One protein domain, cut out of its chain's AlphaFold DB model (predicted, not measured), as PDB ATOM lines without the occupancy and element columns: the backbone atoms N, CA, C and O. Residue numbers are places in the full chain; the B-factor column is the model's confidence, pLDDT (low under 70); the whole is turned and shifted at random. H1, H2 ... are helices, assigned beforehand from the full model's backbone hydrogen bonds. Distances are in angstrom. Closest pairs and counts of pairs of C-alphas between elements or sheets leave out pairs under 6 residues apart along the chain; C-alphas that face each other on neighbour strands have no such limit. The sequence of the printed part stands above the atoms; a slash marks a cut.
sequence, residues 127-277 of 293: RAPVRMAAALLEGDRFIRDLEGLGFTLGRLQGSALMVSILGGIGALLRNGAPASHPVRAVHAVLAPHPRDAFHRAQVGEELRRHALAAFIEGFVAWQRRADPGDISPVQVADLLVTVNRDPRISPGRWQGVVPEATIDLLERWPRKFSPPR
ATOM      1  N   ARG A 127     216.747 262.427 348.955       94.69
ATOM      2  CA  ARG A 127     215.449 261.796 348.649       94.69
ATOM      3  C   ARG A 127     214.305 262.784 348.470       94.69
ATOM      4  O   ARG A 127     213.375 262.485 347.713       94.69
ATOM      5  N   ALA A 128     214.346 263.929 349.150       96.00
ATOM      6  CA  ALA A 128     213.222 264.860 349.188       96.00
ATOM      7  C   ALA A 128     212.767 265.328 347.795       96.00
ATOM      8  O   ALA A 128     211.575 265.197 347.495       96.00
ATOM      9  N   PRO A 129     213.669 265.787 346.900       95.00
ATOM     10  CA  PRO A 129     213.251 266.279 345.590       95.00
ATOM     11  C   PRO A 129     212.595 265.199 344.730       95.00
ATOM     12  O   PRO A 129     211.591 265.461 344.074       95.00
ATOM     13  N   VAL A 130     213.110 263.965 344.781       94.94
ATOM     14  CA  VAL A 130     212.566 262.829 344.023       94.94
ATOM     15  C   VAL A 130     211.177 262.443 344.533       94.94
ATOM     16  O   VAL A 130     210.278 262.193 343.733       94.94
ATOM     17  N   ARG A 131     210.955 262.448 345.854       96.69
ATOM     18  CA  ARG A 131     209.621 262.191 346.423       96.69
ATOM     19  C   ARG A 131     208.603 263.261 346.047       96.69
ATOM     20  O   ARG A 131     207.464 262.928 345.731       96.69
ATOM     21  N   MET A 132     208.997 264.531 346.076       96.81
ATOM     22  CA  MET A 132     208.125 265.634 345.662       96.81
ATOM     23  C   MET A 132     207.828 265.584 344.159       96.81
ATOM     24  O   MET A 132     206.686 265.784 343.757       96.81
ATOM     25  N   ALA A 133     208.827 265.245 343.341       96.44
ATOM     26  CA  ALA A 133     208.665 265.026 341.909       96.44
ATOM     27  C   ALA A 133     207.680 263.890 341.597       96.44
ATOM     28  O   ALA A 133     206.794 264.067 340.766       96.44
ATOM     29  N   ALA A 134     207.793 262.751 342.290       96.06
ATOM     30  CA  ALA A 134     206.856 261.638 342.141       96.06
ATOM     31  C   ALA A 134     205.425 262.062 342.500       96.06
ATOM     32  O   ALA A 134     204.507 261.873 341.708       96.06
ATOM     33  N   ALA A 135     205.251 262.737 343.641       95.56
ATOM     34  CA  ALA A 135     203.943 263.226 344.063       95.56
ATOM     35  C   ALA A 135     203.327 264.241 343.084       95.56
ATOM     36  O   ALA A 135     202.110 264.262 342.934       95.56
ATOM     37  N   LEU A 136     204.146 265.064 342.415       94.62
ATOM     38  CA  LEU A 136     203.697 265.977 341.358       94.62
ATOM     39  C   LEU A 136     203.265 265.241 340.086       94.62
ATOM     40  O   LEU A 136     202.297 265.646 339.449       94.62
ATOM     41  N   LEU A 137     203.968 264.172 339.705       94.69
ATOM     42  CA  LEU A 137     203.582 263.347 338.556       94.69
ATOM     43  C   LEU A 137     202.273 262.581 338.804       94.69
ATOM     44  O   LEU A 137     201.526 262.342 337.857       94.69
ATOM     45  N   GLU A 138     201.982 262.236 340.060       93.31
ATOM     46  CA  GLU A 138     200.732 261.587 340.479       93.31
ATOM     47  C   GLU A 138     199.542 262.562 340.580       93.31
ATOM     48  O   GLU A 138     198.389 262.138 340.483       93.31
ATOM     49  N   GLY A 139     199.794 263.864 340.758       91.12
ATOM     50  CA  GLY A 139     198.769 264.908 340.743       91.12
ATOM     51  C   GLY A 139     199.081 266.109 341.641       91.12
ATOM     52  O   GLY A 139     200.220 266.384 342.008       91.12
ATOM     53  N   ASP A 140     198.035 266.827 342.057       90.88
ATOM     54  CA  ASP A 140     198.183 268.133 342.721       90.88
ATOM     55  C   ASP A 140     198.351 268.039 344.252       90.88
ATOM     56  O   ASP A 140     198.236 269.035 344.969       90.88
ATOM     57  N   ARG A 141     198.596 266.839 344.804       92.25
ATOM     58  CA  ARG A 141     198.704 266.636 346.262       92.25
ATOM     59  C   ARG A 141     199.835 267.463 346.868       92.25
ATOM     60  O   ARG A 141     199.602 268.154 347.849       92.25
ATOM     61  N   PHE A 142     201.022 267.429 346.263       93.88
ATOM     62  CA  PHE A 142     202.167 268.202 346.748       93.88
ATOM     63  C   PHE A 142     201.885 269.706 346.793       93.88
ATOM     64  O   PHE A 142     202.230 270.359 347.773       93.88
ATOM     65  N   ILE A 143     201.220 270.242 345.766       93.88
ATOM     66  CA  ILE A 143     200.866 271.664 345.700       93.88
ATOM     67  C   ILE A 143     199.918 272.021 346.850       93.88
ATOM     68  O   ILE A 143     200.201 272.949 347.602       93.88
ATOM     69  N   ARG A 144     198.853 271.232 347.052       94.50
ATOM     70  CA  ARG A 144     197.896 271.450 348.151       94.50
ATOM     71  C   ARG A 144     198.541 271.330 349.528       94.50
ATOM     72  O   ARG A 144     198.260 272.146 350.403       94.50
ATOM     73  N   ASP A 145     199.415 270.344 349.721       96.31
ATOM     74  CA  ASP A 145     200.114 270.142 350.991       96.31
ATOM     75  C   ASP A 145     201.057 271.327 351.279       96.31
ATOM     76  O   ASP A 145     201.123 271.798 352.412       96.31
ATOM     77  N   LEU A 146     201.733 271.865 350.255       94.31
ATOM     78  CA  LEU A 146     202.596 273.045 350.364       94.31
ATOM     79  C   LEU A 146     201.797 274.324 350.688       94.31
ATOM     80  O   LEU A 146     202.185 275.093 351.571       94.31
ATOM     81  N   GLU A 147     200.668 274.536 350.012       94.06
ATOM     82  CA  GLU A 147     199.756 275.659 350.262       94.06
ATOM     83  C   GLU A 147     199.112 275.578 351.651       94.06
ATOM     84  O   GLU A 147     198.972 276.596 352.330       94.06
ATOM     85  N   GLY A 148     198.802 274.369 352.131       94.75
ATOM     86  CA  GLY A 148     198.303 274.117 353.487       94.75
ATOM     87  C   GLY A 148     199.293 274.491 354.600       94.75
ATOM     88  O   GLY A 148     198.885 274.686 355.752       94.75
ATOM     89  N   LEU A 149     200.580 274.639 354.263       93.88
ATOM     90  CA  LEU A 149     201.616 275.199 355.139       93.88
ATOM     91  C   LEU A 149     201.752 276.728 355.032       93.88
ATOM     92  O   LEU A 149     202.561 277.317 355.744       93.88
ATOM     93  N   GLY A 150     200.977 277.378 354.161       92.19
ATOM     94  CA  GLY A 150     201.020 278.822 353.936       92.19
ATOM     95  C   GLY A 150     202.104 279.277 352.954       92.19
ATOM     96  O   GLY A 150     202.434 280.465 352.918       92.19
ATOM     97  N   PHE A 151     202.682 278.371 352.159       91.50
ATOM     98  CA  PHE A 151     203.618 278.748 351.103       91.50
ATOM     99  C   PHE A 151     202.939 278.837 349.745       91.50
ATOM    100  O   PHE A 151     202.136 277.993 349.371       91.50
ATOM    101  N   THR A 152     203.322 279.849 348.977       89.12
ATOM    102  CA  THR A 152     202.822 280.050 347.619       89.12
ATOM    103  C   THR A 152     203.732 279.377 346.593       89.12
ATOM    104  O   THR A 152     204.951 279.303 346.782       89.12
ATOM    105  N   LEU A 153     203.167 278.980 345.447       87.62
ATOM    106  CA  LEU A 153     203.949 278.517 344.292       87.62
ATOM    107  C   LEU A 153     204.987 279.553 343.835       87.62
ATOM    108  O   LEU A 153     206.097 279.190 343.452       87.62
ATOM    109  N   GLY A 154     204.677 280.847 343.961       86.69
ATOM    110  CA  GLY A 154     205.625 281.921 343.653       86.69
ATOM    111  C   GLY A 154     206.905 281.857 344.498       86.69
ATOM    112  O   GLY A 154     207.991 282.110 343.980       86.69
ATOM    113  N   ARG A 155     206.812 281.453 345.775       85.94
ATOM    114  CA  ARG A 155     207.993 281.249 346.633       85.94
ATOM    115  C   ARG A 155     208.815 280.036 346.192       85.94
ATOM    116  O   ARG A 155     210.040 280.071 346.281       85.94
ATOM    117  N   LEU A 156     208.157 278.990 345.697       88.88
ATOM    118  CA  LEU A 156     208.820 277.799 345.176       88.88
ATOM    119  C   LEU A 156     209.561 278.098 343.858       88.88
ATOM    120  O   LEU A 156     210.700 277.679 343.699       88.88
ATOM    121  N   GLN A 157     208.982 278.871 342.939       87.69
ATOM    122  CA  GLN A 157     209.521 279.098 341.583       87.69
ATOM    123  C   GLN A 157     210.928 279.717 341.518       87.69
ATOM    124  O   GLN A 157     211.652 279.465 340.559       87.69
ATOM    125  N   GLY A 158     211.334 280.504 342.518       86.00
ATOM    126  CA  GLY A 158     212.682 281.091 342.601       86.00
ATOM    127  C   GLY A 158     213.679 280.284 343.440       86.00
ATOM    128  O   GLY A 158     214.781 280.761 343.713       86.00
ATOM    129  N   SER A 159     213.285 279.099 343.898       91.44
ATOM    130  CA  SER A 159     214.005 278.341 344.919       91.44
ATOM    131  C   SER A 159     214.890 277.242 344.329       91.44
ATOM    132  O   SER A 159     214.606 276.716 343.249       91.44
ATOM    133  N   ALA A 160     215.931 276.845 345.067       92.69
ATOM    134  CA  ALA A 160     216.736 275.672 344.724       92.69
ATOM    135  C   ALA A 160     215.879 274.398 344.685       92.69
ATOM    136  O   ALA A 160     216.034 273.568 343.790       92.69
ATOM    137  N   LEU A 161     214.888 274.304 345.580       93.81
ATOM    138  CA  LEU A 161     213.969 273.173 345.641       93.81
ATOM    139  C   LEU A 161     213.207 272.954 344.332       93.81
ATOM    140  O   LEU A 161     213.081 271.816 343.896       93.81
ATOM    141  N   MET A 162     212.719 274.018 343.686       94.12
ATOM    142  CA  MET A 162     212.041 273.884 342.391       94.12
ATOM    143  C   MET A 162     212.963 273.258 341.349       94.12
ATOM    144  O   MET A 162     212.552 272.346 340.637       94.12
ATOM    145  N   VAL A 163     214.215 273.706 341.280       94.50
ATOM    146  CA  VAL A 163     215.205 273.151 340.349       94.50
ATOM    147  C   VAL A 163     215.436 271.671 340.627       94.50
ATOM    148  O   VAL A 163     215.380 270.865 339.699       94.50
ATOM    149  N   SER A 164     215.607 271.286 341.892       95.50
ATOM    150  CA  SER A 164     215.767 269.881 342.273       95.50
ATOM    151  C   SER A 164     214.521 269.040 341.976       95.50
ATOM    152  O   SER A 164     214.657 267.901 341.536       95.50
ATOM    153  N   ILE A 165     213.313 269.582 342.170       95.75
ATOM    154  CA  ILE A 165     212.052 268.910 341.822       95.75
ATOM    155  C   ILE A 165     211.968 268.678 340.313       95.75
ATOM    156  O   ILE A 165     211.668 267.566 339.891       95.75
ATOM    157  N   LEU A 166     212.262 269.691 339.492       95.81
ATOM    158  CA  LEU A 166     212.260 269.545 338.035       95.81
ATOM    159  C   LEU A 166     213.296 268.502 337.594       95.81
ATOM    160  O   LEU A 166     212.959 267.585 336.848       95.81
ATOM    161  N   GLY A 167     214.521 268.559 338.122       95.69
ATOM    162  CA  GLY A 167     215.527 267.520 337.881       95.69
ATOM    163  C   GLY A 167     215.049 266.122 338.292       95.69
ATOM    164  O   GLY A 167     215.233 265.161 337.544       95.69
ATOM    165  N   GLY A 168     214.358 266.011 339.431       96.50
ATOM    166  CA  GLY A 168     213.741 264.775 339.913       96.50
ATOM    167  C   GLY A 168     212.646 264.241 338.987       96.50
ATOM    168  O   GLY A 168     212.625 263.044 338.708       96.50
ATOM    169  N   ILE A 169     211.784 265.114 338.451       97.12
ATOM    170  CA  ILE A 169     210.782 264.751 337.436       97.12
ATOM    171  C   ILE A 169     211.493 264.168 336.216       97.12
ATOM    172  O   ILE A 169     211.150 263.078 335.766       97.12
ATOM    173  N   GLY A 170     212.525 264.856 335.724       96.69
ATOM    174  CA  GLY A 170     213.359 264.381 334.626       96.69
ATOM    175  C   GLY A 170     213.945 262.994 334.874       96.69
ATOM    176  O   GLY A 170     213.778 262.088 334.061       96.69
ATOM    177  N   ALA A 171     214.568 262.788 336.034       96.31
ATOM    178  CA  ALA A 171     215.161 261.507 336.402       96.31
ATOM    179  C   ALA A 171     214.124 260.370 336.465       96.31
ATOM    180  O   ALA A 171     214.365 259.287 335.927       96.31
ATOM    181  N   LEU A 172     212.957 260.616 337.071       97.06
ATOM    182  CA  LEU A 172     211.859 259.647 337.139       97.06
ATOM    183  C   LEU A 172     211.337 259.291 335.746       97.06
ATOM    184  O   LEU A 172     211.202 258.112 335.414       97.06
ATOM    185  N   LEU A 173     211.096 260.304 334.911       96.69
ATOM    186  CA  LEU A 173     210.667 260.111 333.532       96.69
ATOM    187  C   LEU A 173     211.721 259.347 332.740       96.69
ATOM    188  O   LEU A 173     211.373 258.382 332.076       96.69
ATOM    189  N   ARG A 174     213.010 259.672 332.851       95.50
ATOM    190  CA  ARG A 174     214.080 258.930 332.169       95.50
ATOM    191  C   ARG A 174     214.043 257.440 332.520       95.50
ATOM    192  O   ARG A 174     214.100 256.615 331.612       95.50
ATOM    193  N   ASN A 175     213.826 257.124 333.796       94.62
ATOM    194  CA  ASN A 175     213.797 255.766 334.344       94.62
ATOM    195  C   ASN A 175     212.471 255.011 334.127       94.62
ATOM    196  O   ASN A 175     212.307 253.910 334.644       94.62
ATOM    197  N   GLY A 176     211.529 255.570 333.363       91.25
ATOM    198  CA  GLY A 176     210.305 254.864 332.979       91.25
ATOM    199  C   GLY A 176     209.149 254.992 333.968       91.25
ATOM    200  O   GLY A 176     208.235 254.174 333.915       91.25
ATOM    201  N   ALA A 177     209.152 256.006 334.842       90.19
ATOM    202  CA  ALA A 177     207.996 256.278 335.693       90.19
ATOM    203  C   ALA A 177     206.721 256.461 334.838       90.19
ATOM    204  O   ALA A 177     206.747 257.226 333.863       90.19
ATOM    205  N   PRO A 178     205.610 255.782 335.180       80.31
ATOM    206  CA  PRO A 178     204.353 255.944 334.467       80.31
ATOM    207  C   PRO A 178     203.778 257.327 334.782       80.31
ATOM    208  O   PRO A 178     203.368 257.607 335.903       80.31
ATOM    209  N   ALA A 179     203.753 258.198 333.778       84.12
ATOM    210  CA  ALA A 179     203.134 259.512 333.865       84.12
ATOM    211  C   ALA A 179     202.268 259.722 332.624       84.12
ATOM    212  O   ALA A 179     202.791 259.764 331.509       84.12
ATOM    213  N   SER A 180     200.954 259.846 332.815       80.06
ATOM    214  CA  SER A 180     200.006 260.085 331.720       80.06
ATOM    215  C   SER A 180     200.130 261.503 331.159       80.06
ATOM    216  O   SER A 180     200.041 261.697 329.950       80.06
ATOM    217  N   HIS A 181     200.383 262.497 332.022       87.81
ATOM    218  CA  HIS A 181     200.447 263.912 331.640       87.81
ATOM    219  C   HIS A 181     201.575 264.692 332.352       87.81
ATOM    220  O   HIS A 181     201.300 265.669 333.057       87.81
ATOM    221  N   PRO A 182     202.859 264.329 332.159       92.94
ATOM    222  CA  PRO A 182     203.975 264.998 332.837       92.94
ATOM    223  C   PRO A 182     204.104 266.483 332.475       92.94
ATOM    224  O   PRO A 182     204.457 267.298 333.325       92.94
ATOM    225  N   VAL A 183     203.753 266.866 331.242       93.31
ATOM    226  CA  VAL A 183     203.752 268.275 330.809       93.31
ATOM    227  C   VAL A 183     202.763 269.108 331.634       93.31
ATOM    228  O   VAL A 183     203.098 270.204 332.084       93.31
ATOM    229  N   ARG A 184     201.564 268.572 331.904       91.88
ATOM    230  CA  ARG A 184     200.551 269.242 332.732       91.88
ATOM    231  C   ARG A 184     201.033 269.420 334.172       91.88
ATOM    232  O   ARG A 184     200.870 270.509 334.715       91.88
ATOM    233  N   ALA A 185     201.645 268.392 334.758       92.00
ATOM    234  CA  ALA A 185     202.188 268.450 336.118       92.00
ATOM    235  C   ALA A 185     203.252 269.551 336.263       92.00
ATOM    236  O   ALA A 185     203.216 270.346 337.203       92.00
ATOM    237  N   VAL A 186     204.159 269.663 335.287       94.00
ATOM    238  CA  VAL A 186     205.170 270.729 335.286       94.00
ATOM    239  C   VAL A 186     204.530 272.107 335.102       94.00
ATOM    240  O   VAL A 186     204.883 273.047 335.812       94.00
ATOM    241  N   HIS A 187     203.559 272.259 334.199       91.44
ATOM    242  CA  HIS A 187     202.862 273.538 334.048       91.44
ATOM    243  C   HIS A 187     202.121 273.970 335.316       91.44
ATOM    244  O   HIS A 187     202.137 275.161 335.628       91.44
ATOM    245  N   ALA A 188     201.528 273.036 336.063       89.31
ATOM    246  CA  ALA A 188     200.821 273.339 337.306       89.31
ATOM    247  C   ALA A 188     201.746 273.979 338.353       89.31
ATOM    248  O   ALA A 188     201.380 274.978 338.967       89.31
ATOM    249  N   VAL A 189     202.973 273.469 338.510       89.62
ATOM    250  CA  VAL A 189     203.923 274.007 339.498       89.62
ATOM    251  C   VAL A 189     204.634 275.284 339.013       89.62
ATOM    252  O   VAL A 189     205.055 276.133 339.806       89.62
ATOM    253  N   LEU A 190     204.745 275.458 337.695       88.62
ATOM    254  CA  LEU A 190     205.387 276.611 337.066       88.62
ATOM    255  C   LEU A 190     204.443 277.793 336.786       88.62
ATOM    256  O   LEU A 190     204.914 278.880 336.446       88.62
ATOM    257  N   ALA A 191     203.128 277.625 336.916       82.56
ATOM    258  CA  ALA A 191     202.169 278.709 336.736       82.56
ATOM    259  C   ALA A 191     202.243 279.728 337.895       82.56
ATOM    260  O   ALA A 191     202.355 279.330 339.055       82.56
ATOM    261  N   PRO A 192     202.188 281.049 337.634       76.75
ATOM    262  CA  PRO A 192     201.960 281.710 336.344       76.75
ATOM    263  C   PRO A 192     203.248 282.098 335.587       76.75
ATOM    264  O   PRO A 192     203.177 282.761 334.551       76.75
ATOM    265  N   HIS A 193     204.436 281.732 336.079       80.75
ATOM    266  CA  HIS A 193     205.723 282.197 335.547       80.75
ATOM    267  C   HIS A 193     206.613 281.057 335.028       80.75
ATOM    268  O   HIS A 193     207.699 280.831 335.558       80.75
ATOM    269  N   PRO A 194     206.227 280.380 333.932       76.94
ATOM    270  CA  PRO A 194     206.933 279.185 333.480       76.94
ATOM    271  C   PRO A 194     208.273 279.459 332.791       76.94
ATOM    272  O   PRO A 194     209.039 278.531 332.535       76.94
ATOM    273  N   ARG A 195     208.569 280.724 332.475       82.19
ATOM    274  CA  ARG A 195     209.763 281.107 331.718       82.19
ATOM    275  C   ARG A 195     211.008 281.137 332.592       82.19
ATOM    276  O   ARG A 195     210.999 281.771 333.645       82.19
ATOM    277  N   ASP A 196     212.102 280.578 332.073       78.19
ATOM    278  CA  ASP A 196     213.439 280.652 332.678       78.19
ATOM    279  C   ASP A 196     213.510 280.066 334.106       78.19
ATOM    280  O   ASP A 196     214.289 280.551 334.929       78.19
ATOM    281  N   ALA A 197     212.708 279.039 334.415       83.50
ATOM    282  CA  ALA A 197     212.583 278.484 335.768       83.50
ATOM    283  C   ALA A 197     213.945 278.098 336.384       83.50
ATOM    284  O   ALA A 197     214.246 278.474 337.514       83.50
ATOM    285  N   PHE A 198     214.821 277.454 335.605       85.12
ATOM    286  CA  PHE A 198     216.170 277.081 336.047       85.12
ATOM    287  C   PHE A 198     217.101 278.281 336.267       85.12
ATOM    288  O   PHE A 198     217.948 278.258 337.158       85.12
ATOM    289  N   HIS A 199     216.955 279.344 335.472       83.06
ATOM    290  CA  HIS A 199     217.845 280.508 335.523       83.06
ATOM    291  C   HIS A 199     217.454 281.531 336.584       83.06
ATOM    292  O   HIS A 199     218.318 282.250 337.078       83.06
ATOM    293  N   ARG A 200     216.165 281.615 336.923       82.69
ATOM    294  CA  ARG A 200     215.656 282.522 337.962       82.69
ATOM    295  C   ARG A 200     215.894 281.992 339.374       82.69
ATOM    296  O   ARG A 200     215.833 282.768 340.323       82.69
ATOM    297  N   ALA A 201     216.146 280.693 339.509       85.81
ATOM    298  CA  ALA A 201     216.338 280.058 340.798       85.81
ATOM    299  C   ALA A 201     217.676 280.432 341.453       85.81
ATOM    300  O   ALA A 201     218.739 280.425 340.817       85.81
ATOM    301  N   GLN A 202     217.619 280.700 342.758       85.50
ATOM    302  CA  GLN A 202     218.790 280.894 343.614       85.50
ATOM    303  C   GLN A 202     219.406 279.533 343.957       85.50
ATOM    304  O   GLN A 202     219.133 278.959 345.007       85.50
ATOM    305  N   VAL A 203     220.199 278.994 343.032       87.94
ATOM    306  CA  VAL A 203     220.771 277.642 343.101       87.94
ATOM    307  C   VAL A 203     222.206 277.628 342.574       87.94
ATOM    308  O   VAL A 203     222.572 278.488 341.766       87.94
ATOM    309  N   GLY A 204     223.002 276.650 343.008       86.38
ATOM    310  CA  GLY A 204     224.369 276.452 342.536       86.38
ATOM    311  C   GLY A 204     224.401 276.094 341.052       86.38
ATOM    312  O   GLY A 204     223.482 275.456 340.535       86.38
ATOM    313  N   GLU A 205     225.457 276.507 340.351       88.44
ATOM    314  CA  GLU A 205     225.585 276.265 338.910       88.44
ATOM    315  C   GLU A 205     225.612 274.770 338.571       88.44
ATOM    316  O   GLU A 205     224.967 274.337 337.619       88.44
ATOM    317  N   GLU A 206     226.306 273.966 339.373       88.88
ATOM    318  CA  GLU A 206     226.390 272.521 339.178       88.88
ATOM    319  C   GLU A 206     225.022 271.840 339.287       88.88
ATOM    320  O   GLU A 206     224.578 271.206 338.329       88.88
ATOM    321  N   LEU A 207     224.301 272.059 340.393       90.38
ATOM    322  CA  LEU A 207     222.945 271.535 340.571       90.38
ATOM    323  C   LEU A 207     222.004 272.020 339.463       90.38
ATOM    324  O   LEU A 207     221.206 271.237 338.949       90.38
ATOM    325  N   ARG A 208     222.110 273.289 339.046       91.81
ATOM    326  CA  ARG A 208     221.325 273.823 337.925       91.81
ATOM    327  C   ARG A 208     221.570 273.036 336.643       91.81
ATOM    328  O   ARG A 208     220.601 272.637 336.003       91.81
ATOM    329  N   ARG A 209     222.837 272.824 336.271       90.75
ATOM    330  CA  ARG A 209     223.211 272.083 335.056       90.75
ATOM    331  C   ARG A 209     222.725 270.639 335.128       90.75
ATOM    332  O   ARG A 209     222.037 270.203 334.212       90.75
ATOM    333  N   HIS A 210     222.990 269.930 336.226       91.88
ATOM    334  CA  HIS A 210     222.560 268.538 336.390       91.88
ATOM    335  C   HIS A 210     221.037 268.380 336.356       91.88
ATOM    336  O   HIS A 210     220.520 267.500 335.668       91.88
ATOM    337  N   ALA A 211     220.301 269.247 337.054       94.19
ATOM    338  CA  ALA A 211     218.845 269.191 337.075       94.19
ATOM    339  C   ALA A 211     218.237 269.514 335.704       94.19
ATOM    340  O   ALA A 211     217.293 268.849 335.283       94.19
ATOM    341  N   LEU A 212     218.790 270.497 334.991       93.38
ATOM    342  CA  LEU A 212     218.359 270.841 333.639       93.38
ATOM    343  C   LEU A 212     218.625 269.697 332.652       93.38
ATOM    344  O   LEU A 212     217.736 269.344 331.878       93.38
ATOM    345  N   ALA A 213     219.810 269.087 332.718       92.81
ATOM    346  CA  ALA A 213     220.163 267.929 331.904       92.81
ATOM    347  C   ALA A 213     219.186 266.771 332.132       92.81
ATOM    348  O   ALA A 213     218.558 266.285 331.190       92.81
ATOM    349  N   ALA A 214     218.980 266.398 333.401       95.31
ATOM    350  CA  ALA A 214     218.049 265.344 333.783       95.31
ATOM    351  C   ALA A 214     216.616 265.646 333.322       95.31
ATOM    352  O   ALA A 214     215.925 264.749 332.841       95.31
ATOM    353  N   PHE A 215     216.176 266.902 333.438       96.06
ATOM    354  CA  PHE A 215     214.862 267.350 332.982       96.06
ATOM    355  C   PHE A 215     214.682 267.153 331.474       96.06
ATOM    356  O   PHE A 215     213.732 266.492 331.057       96.06
ATOM    357  N   ILE A 216     215.604 267.676 330.662       93.31
ATOM    358  CA  ILE A 216     215.545 267.567 329.199       93.31
ATOM    359  C   ILE A 216     215.569 266.100 328.766       93.31
ATOM    360  O   ILE A 216     214.671 265.651 328.051       93.31
ATOM    361  N   GLU A 217     216.569 265.342 329.218       94.25
ATOM    362  CA  GLU A 217     216.731 263.936 328.841       94.25
ATOM    363  C   GLU A 217     215.534 263.091 329.276       94.25
ATOM    364  O   GLU A 217     215.095 262.210 328.539       94.25
ATOM    365  N   GLY A 218     214.975 263.374 330.453       95.94
ATOM    366  CA  GLY A 218     213.797 262.694 330.973       95.94
ATOM    367  C   GLY A 218     212.571 262.863 330.092       95.94
ATOM    368  O   GLY A 218     211.913 261.877 329.762       95.94
ATOM    369  N   PHE A 219     212.289 264.094 329.669       94.88
ATOM    370  CA  PHE A 219     211.162 264.387 328.787       94.88
ATOM    371  C   PHE A 219     211.351 263.812 327.382       94.88
ATOM    372  O   PHE A 219     210.409 263.247 326.826       94.88
ATOM    373  N   VAL A 220     212.566 263.884 326.831       91.88
ATOM    374  CA  VAL A 220     212.903 263.250 325.547       91.88
ATOM    375  C   VAL A 220     212.719 261.732 325.628       91.88
ATOM    376  O   VAL A 220     212.065 261.138 324.769       91.88
ATOM    377  N   ALA A 221     213.257 261.094 326.669       92.56
ATOM    378  CA  ALA A 221     213.146 259.653 326.864       92.56
ATOM    379  C   ALA A 221     211.692 259.213 327.089       92.56
ATOM    380  O   ALA A 221     211.271 258.195 326.543       92.56
ATOM    381  N   TRP A 222     210.917 259.980 327.861       94.75
ATOM    382  CA  TRP A 222     209.493 259.716 328.057       94.75
ATOM    383  C   TRP A 222     208.713 259.814 326.751       94.75
ATOM    384  O   TRP A 222     208.020 258.858 326.414       94.75
ATOM    385  N   GLN A 223     208.888 260.891 325.981       92.06
ATOM    386  CA  GLN A 223     208.184 261.077 324.712       92.06
ATOM    387  C   GLN A 223     208.459 259.928 323.741       92.06
ATOM    388  O   GLN A 223     207.530 259.341 323.199       92.06
ATOM    389  N   ARG A 224     209.732 259.546 323.580       90.50
ATOM    390  CA  ARG A 224     210.129 258.452 322.680       90.50
ATOM    391  C   ARG A 224     209.554 257.093 323.070       90.50
ATOM    392  O   ARG A 224     209.485 256.216 322.218       90.50
ATOM    393  N   ARG A 225     209.208 256.886 324.345       92.56
ATOM    394  CA  ARG A 225     208.545 255.657 324.805       92.56
ATOM    395  C   ARG A 225     207.027 255.750 324.726       92.56
ATOM    396  O   ARG A 225     206.398 254.746 324.424       92.56
ATOM    397  N   ALA A 226     206.460 256.914 325.039       89.56
ATOM    398  CA  ALA A 226     205.020 257.140 325.031       89.56
ATOM    399  C   ALA A 226     204.454 257.121 323.604       89.56
ATOM    400  O   ALA A 226     203.416 256.509 323.374       89.56
ATOM    401  N   ASP A 227     205.164 257.740 322.659       85.88
ATOM    402  CA  ASP A 227     204.830 257.720 321.239       85.88
ATOM    403  C   ASP A 227     206.116 257.699 320.387       85.88
ATOM    404  O   ASP A 227     206.644 258.750 320.010       85.88
ATOM    405  N   PRO A 228     206.667 256.505 320.091       83.56
ATOM    406  CA  PRO A 228     207.881 256.367 319.286       83.56
ATOM    407  C   PRO A 228     207.742 256.888 317.847       83.56
ATOM    408  O   PRO A 228     208.759 257.139 317.199       83.56
ATOM    409  N   GLY A 229     206.507 256.992 317.337       81.12
ATOM    410  CA  GLY A 229     206.202 257.463 315.985       81.12
ATOM    411  C   GLY A 229     205.998 258.975 315.898       81.12
ATOM    412  O   GLY A 229     205.971 259.515 314.789       81.12
ATOM    413  N   ASP A 230     205.884 259.663 317.036       81.75
ATOM    414  CA  ASP A 230     205.726 261.112 317.076       81.75
ATOM    415  C   ASP A 230     207.031 261.822 316.703       81.75
ATOM    416  O   ASP A 230     207.965 261.985 317.495       81.75
ATOM    417  N   ILE A 231     207.076 262.278 315.456       75.62
ATOM    418  CA  ILE A 231     208.177 263.069 314.908       75.62
ATOM    419  C   ILE A 231     208.075 264.565 315.258       75.62
ATOM    420  O   ILE A 231     208.978 265.326 314.912       75.62
ATOM    421  N   SER A 232     206.996 265.017 315.911       75.81
ATOM    422  CA  SER A 232     206.763 266.421 316.282       75.81
ATOM    423  C   SER A 232     206.008 266.545 317.619       75.81
ATOM    424  O   SER A 232     204.850 266.975 317.652       75.81
ATOM    425  N   PRO A 233     206.668 266.246 318.751       82.81
ATOM    426  CA  PRO A 233     206.042 266.281 320.070       82.81
ATOM    427  C   PRO A 233     205.893 267.712 320.595       82.81
ATOM    428  O   PRO A 233     206.628 268.172 321.475       82.81
ATOM    429  N   VAL A 234     204.913 268.434 320.042       83.81
ATOM    430  CA  VAL A 234     204.707 269.877 320.248       83.81
ATOM    431  C   VAL A 234     204.662 270.248 321.729       83.81
ATOM    432  O   VAL A 234     205.339 271.185 322.133       83.81
ATOM    433  N   GLN A 235     203.923 269.504 322.557       87.50
ATOM    434  CA  GLN A 235     203.759 269.837 323.978       87.50
ATOM    435  C   GLN A 235     205.073 269.739 324.763       87.50
ATOM    436  O   GLN A 235     205.356 270.582 325.616       87.50
ATOM    437  N   VAL A 236     205.896 268.731 324.462       89.94
ATOM    438  CA  VAL A 236     207.198 268.544 325.111       89.94
ATOM    439  C   VAL A 236     208.184 269.596 324.616       89.94
ATOM    440  O   VAL A 236     208.825 270.259 325.429       89.94
ATOM    441  N   ALA A 237     208.255 269.816 323.301       86.88
ATOM    442  CA  ALA A 237     209.086 270.866 322.716       86.88
ATOM    443  C   ALA A 237     208.735 272.252 323.291       86.88
ATOM    444  O   ALA A 237     209.615 273.019 323.688       86.88
ATOM    445  N   ASP A 238     207.439 272.556 323.395       86.62
ATOM    446  CA  ASP A 238     206.930 273.808 323.941       86.62
ATOM    447  C   ASP A 238     207.341 274.014 325.394       86.62
ATOM    448  O   ASP A 238     207.786 275.114 325.747       86.62
ATOM    449  N   LEU A 239     207.209 272.971 326.217       90.25
ATOM    450  CA  LEU A 239     207.632 272.990 327.610       90.25
ATOM    451  C   LEU A 239     209.132 273.266 327.719       90.25
ATOM    452  O   LEU A 239     209.520 274.213 328.403       90.25
ATOM    453  N   LEU A 240     209.958 272.488 327.017       89.88
ATOM    454  CA  LEU A 240     211.418 272.585 327.064       89.88
ATOM    455  C   LEU A 240     211.920 273.980 326.656       89.88
ATOM    456  O   LEU A 240     212.728 274.588 327.363       89.88
ATOM    457  N   VAL A 241     211.375 274.543 325.572       84.94
ATOM    458  CA  VAL A 241     211.684 275.921 325.151       84.94
ATOM    459  C   VAL A 241     211.188 276.945 326.174       84.94
ATOM    460  O   VAL A 241     211.847 277.957 326.406       84.94
ATOM    461  N   THR A 242     210.046 276.709 326.818       85.62
ATOM    462  CA  THR A 242     209.521 277.628 327.837       85.62
ATOM    463  C   THR A 242     210.424 277.674 329.069       85.62
ATOM    464  O   THR A 242     210.754 278.766 329.535       85.62
ATOM    465  N   VAL A 243     210.872 276.522 329.576       85.56
ATOM    466  CA  VAL A 243     211.670 276.478 330.809       85.56
ATOM    467  C   VAL A 243     213.124 276.909 330.624       85.56
ATOM    468  O   VAL A 243     213.680 277.489 331.560       85.56
ATOM    469  N   ASN A 244     213.728 276.673 329.451       80.19
ATOM    470  CA  ASN A 244     215.167 276.884 329.240       80.19
ATOM    471  C   ASN A 244     215.546 277.766 328.032       80.19
ATOM    472  O   ASN A 244     216.730 277.969 327.765       80.19
ATOM    473  N   ARG A 245     214.556 278.358 327.349       78.62
ATOM    474  CA  ARG A 245     214.694 279.066 326.059       78.62
ATOM    475  C   ARG A 245     215.127 278.157 324.914       78.62
ATOM    476  O   ARG A 245     215.632 277.055 325.108       78.62
ATOM    477  N   ASP A 246     214.899 278.651 323.704       71.12
ATOM    478  CA  ASP A 246     215.262 277.964 322.471       71.12
ATOM    479  C   ASP A 246     216.799 277.814 322.372       71.12
ATOM    480  O   ASP A 246     217.487 278.845 322.381       71.12
ATOM    481  N   PRO A 247     217.354 276.588 322.277       68.56
ATOM    482  CA  PRO A 247     218.781 276.343 322.053       68.56
ATOM    483  C   PRO A 247     219.386 277.137 320.893       68.56
ATOM    484  O   PRO A 247     220.530 277.562 321.000       68.56
ATOM    485  N   ARG A 248     218.640 277.440 319.827       65.94
ATOM    486  CA  ARG A 248     219.159 278.210 318.679       65.94
ATOM    487  C   ARG A 248     219.353 279.690 319.002       65.94
ATOM    488  O   ARG A 248     220.185 280.358 318.402       65.94
ATOM    489  N   ILE A 249     218.566 280.213 319.945       69.38
ATOM    490  CA  ILE A 249     218.653 281.604 320.418       69.38
ATOM    491  C   ILE A 249     219.656 281.710 321.571       69.38
ATOM    492  O   ILE A 249     220.245 282.763 321.806       69.38
ATOM    493  N   SER A 250     219.845 280.638 322.340       67.81
ATOM    494  CA  SER A 250     220.756 280.613 323.487       67.81
ATOM    495  C   SER A 250     221.549 279.299 323.557       67.81
ATOM    496  O   SER A 250     221.330 278.516 324.486       67.81
ATOM    497  N   PRO A 251     222.507 279.075 322.631       63.62
ATOM    498  CA  PRO A 251     223.236 277.805 322.521       63.62
ATOM    499  C   PRO A 251     223.963 277.418 323.811       63.62
ATOM    500  O   PRO A 251     223.875 276.278 324.266       63.62
ATOM    501  N   GLY A 252     224.577 278.397 324.487       67.00
ATOM    502  CA  GLY A 252     225.314 278.188 325.738       67.00
ATOM    503  C   GLY A 252     224.473 277.725 326.936       67.00
ATOM    504  O   GLY A 252     225.038 277.398 327.971       67.00
ATOM    505  N   ARG A 253     223.133 277.693 326.835       73.88
ATOM    506  CA  ARG A 253     222.251 277.143 327.890       73.88
ATOM    507  C   ARG A 253     222.009 275.637 327.769       73.88
ATOM    508  O   ARG A 253     221.425 275.047 328.674       73.88
ATOM    509  N   TRP A 254     222.409 275.047 326.648       76.75
ATOM    510  CA  TRP A 254     222.199 273.636 326.321       76.75
ATOM    511  C   TRP A 254     223.526 272.928 326.045       76.75
ATOM    512  O   TRP A 254     223.723 271.792 326.479       76.75
ATOM    513  N   GLN A 255     224.458 273.619 325.382       78.38
ATOM    514  CA  GLN A 255     225.819 273.137 325.150       78.38
ATOM    515  C   GLN A 255     226.534 272.867 326.479       78.38
ATOM    516  O   GLN A 255     226.552 273.712 327.372       78.38
ATOM    517  N   GLY A 256     227.102 271.667 326.615       78.06
ATOM    518  CA  GLY A 256     227.759 271.218 327.848       78.06
ATOM    519  C   GLY A 256     226.803 270.871 328.997       78.06
ATOM    520  O   GLY A 256     227.271 270.528 330.081       78.06
ATOM    521  N   VAL A 257     225.484 270.949 328.778       83.44
ATOM    522  CA  VAL A 257     224.454 270.524 329.740       83.44
ATOM    523  C   VAL A 257     223.859 269.178 329.334       83.44
ATOM    524  O   VAL A 257     223.741 268.296 330.175       83.44
ATOM    525  N   VAL A 258     223.515 268.999 328.057       85.62
ATOM    526  CA  VAL A 258     223.015 267.727 327.507       85.62
ATOM    527  C   VAL A 258     223.935 267.201 326.399       85.62
ATOM    528  O   VAL A 258     224.632 268.002 325.769       85.62
ATOM    529  N   PRO A 259     223.950 265.879 326.126       86.69
ATOM    530  CA  PRO A 259     224.719 265.305 325.023       86.69
ATOM    531  C   PRO A 259     224.323 265.897 323.666       86.69
ATOM    532  O   PRO A 259     223.142 266.158 323.432       86.69
ATOM    533  N   GLU A 260     225.281 266.020 322.743       85.12
ATOM    534  CA  GLU A 260     225.066 266.566 321.390       85.12
ATOM    535  C   GLU A 260     223.937 265.843 320.640       85.12
ATOM    536  O   GLU A 260     223.039 266.484 320.106       85.12
ATOM    537  N   ALA A 261     223.860 264.515 320.757       85.50
ATOM    538  CA  ALA A 261     222.770 263.725 320.179       85.50
ATOM    539  C   ALA A 261     221.363 264.131 320.675       85.50
ATOM    540  O   ALA A 261     220.377 263.961 319.957       85.50
ATOM    541  N   THR A 262     221.247 264.658 321.900       86.31
ATOM    542  CA  THR A 262     219.979 265.189 322.427       86.31
ATOM    543  C   THR A 262     219.649 266.531 321.784       86.31
ATOM    544  O   THR A 262     218.490 266.774 321.456       86.31
ATOM    545  N   ILE A 263     220.657 267.384 321.573       82.38
ATOM    546  CA  ILE A 263     220.501 268.673 320.888       82.38
ATOM    547  C   ILE A 263     220.051 268.429 319.445       82.38
ATOM    548  O   ILE A 263     218.994 268.921 319.057       82.38
ATOM    549  N   ASP A 264     220.760 267.573 318.708       82.75
ATOM    550  CA  ASP A 264     220.436 267.212 317.324       82.75
ATOM    551  C   ASP A 264     219.011 266.675 317.176       82.75
ATOM    552  O   ASP A 264     218.315 266.961 316.200       82.75
ATOM    553  N   LEU A 265     218.561 265.858 318.134       83.12
ATOM    554  CA  LEU A 265     217.205 265.323 318.134       83.12
ATOM    555  C   LEU A 265     216.166 266.432 318.322       83.12
ATOM    556  O   LEU A 265     215.160 266.452 317.614       83.12
ATOM    557  N   LEU A 266     216.401 267.342 319.268       80.31
ATOM    558  CA  LEU A 266     215.491 268.448 319.550       80.31
ATOM    559  C   LEU A 266     215.422 269.433 318.384       80.31
ATOM    560  O   LEU A 266     214.331 269.870 318.035       80.31
ATOM    561  N   GLU A 267     216.548 269.728 317.734       77.88
ATOM    562  CA  GLU A 267     216.589 270.595 316.550       77.88
ATOM    563  C   GLU A 267     215.771 270.038 315.377       77.88
ATOM    564  O   GLU A 267     215.225 270.803 314.579       77.88
ATOM    565  N   ARG A 268     215.615 268.709 315.298       78.38
ATOM    566  CA  ARG A 268     214.779 268.049 314.286       78.38
ATOM    567  C   ARG A 268     213.282 268.137 314.574       78.38
ATOM    568  O   ARG A 268     212.513 267.867 313.656       78.38
ATOM    569  N   TRP A 269     212.845 268.497 315.788       78.62
ATOM    570  CA  TRP A 269     211.420 268.590 316.131       78.62
ATOM    571  C   TRP A 269     210.762 269.793 315.428       78.62
ATOM    572  O   TRP A 269     210.980 270.957 315.795       78.62
ATOM    573  N   PRO A 270     209.937 269.552 314.392       58.97
ATOM    574  CA  PRO A 270     209.518 270.591 313.474       58.97
ATOM    575  C   PRO A 270     208.259 271.266 314.017       58.97
ATOM    576  O   PRO A 270     207.180 270.680 313.940       58.97
ATOM    577  N   ARG A 271     208.404 272.476 314.581       54.44
ATOM    578  CA  ARG A 271     207.408 273.585 314.575       54.44
ATOM    579  C   ARG A 271     207.780 274.774 315.466       54.44
ATOM    580  O   ARG A 271     207.348 275.881 315.166       54.44
ATOM    581  N   LYS A 272     208.611 274.597 316.500       50.78
ATOM    582  CA  LYS A 272     209.145 275.721 317.303       50.78
ATOM    583  C   LYS A 272     210.605 276.047 316.998       50.78
ATOM    584  O   LYS A 272     211.012 277.190 317.173       50.78
ATOM    585  N   PHE A 273     211.334 275.075 316.444       51.50
ATOM    586  CA  PHE A 273     212.704 275.228 315.958       51.50
ATOM    587  C   PHE A 273     212.807 275.711 314.501       51.50
ATOM    588  O   PHE A 273     213.860 275.616 313.874       51.50
ATOM    589  N   SER A 274     211.740 276.289 313.945       40.50
ATOM    590  CA  SER A 274     211.822 277.047 312.692       40.50
ATOM    591  C   SER A 274     212.320 278.466 312.993       40.50
ATOM    592  O   SER A 274     211.963 279.023 314.036       40.50
ATOM    593  N   PRO A 275     213.226 279.057 312.192       39.69
ATOM    594  CA  PRO A 275     213.550 280.474 312.339       39.69
ATOM    595  C   PRO A 275     212.242 281.275 312.239       39.69
ATOM    596  O   PRO A 275     211.344 280.851 311.501       39.69
ATOM    597  N   PRO A 276     212.079 282.390 312.978       40.00
ATOM    598  CA  PRO A 276     210.929 283.252 312.750       40.00
ATOM    599  C   PRO A 276     210.903 283.571 311.257       40.00
ATOM    600  O   PRO A 276     211.942 283.899 310.678       40.00
ATOM    601  N   ARG A 277     209.745 283.422 310.610       41.66
ATOM    602  CA  ARG A 277     209.578 283.890 309.235       41.66
ATOM    603  C   ARG A 277     209.842 285.393 309.251       41.66
ATOM    604  O   ARG A 277     208.950 286.175 309.558       41.66
TER     605      ARG A 277
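AT A GLANCE: This is residues 127 to 277 of the 293 residues of an uncharacterized protein of Rhodovastum atsumiense (UniProt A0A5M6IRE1). Four helices make the core in two layers: H4 and H7 side by side, with H5 and H8 behind them running opposite ways to them. H1 crosses H4 and H5 towards one end of the long axis, with H2 beyond it, and H9 lies at the other end, near H7 and H8. The 151 printed residues include nine named helices, H1 to H9 in order, and no named strand; the class is all helix. The whole is compact, with a radius of gyration of the C-alphas of 14.8 A, and elongated, spanning 45 by 30 by 29 A.

IN THESE COORDINATES: H1, residues 128 to 138, begins at C-alpha 128 (213.222, 264.860, 349.188) and is 15.6 A long. H2 is residues 141 to 147, H3 153 to 157. H4, residues 160 to 174, is 21.1 A long. H5 is residues 182 to 190, H6 197 to 200. H7, residues 205 to 226, is the longest at 31.3 A. H8, residues 234 to 244, is 15.5 A long. H9, residues 260 to 267, ends at C-alpha 267 (216.589, 270.595, 316.550).

HOW THE PARTS SIT: H1 and H2 touch only at the corner, at Ala 135 and Phe 142, whose C-alphas are 5.9 A apart. H1 touches H4 at a steep tilt of 60 degrees; the closest C-alphas, of Val 130 and Gly 168, are 4.7 A apart. H3 touches H5, closest at C-alphas 153 and 189, 6.6 A. H4 touches H7 at a shallow tilt of 32 degrees, the same way; the closest C-alphas, of Gly 170 and Phe 215, are 3.7 A apart. H6 touches H8, closest at C-alphas 197 and 243, 5.4 A. H7 and H8 form a helical hairpin, touching through residues 216 to 223 of H7 alone, closest at C-alphas 219 and 236, 6.8 A. H9 is close to but not clearly touching H7, with C-alphas 217 and 262 closest at 7.3 A. Each O i to N i+4 pair is within hydrogen-bond range in H1, H2, H3, H4, H5, H7, H8 and H9; H6 is too short for such a pair.

THE WHOLE: The C-alphas farthest apart, of Leu 149 and Arg 277, are 47.4 A apart. The printed part has no cut. The link from H8 to H9 is long, 15 residues. The mean pLDDT of the printed part is 85.8; residues 247 to 252 and 270 to 277 are under 70.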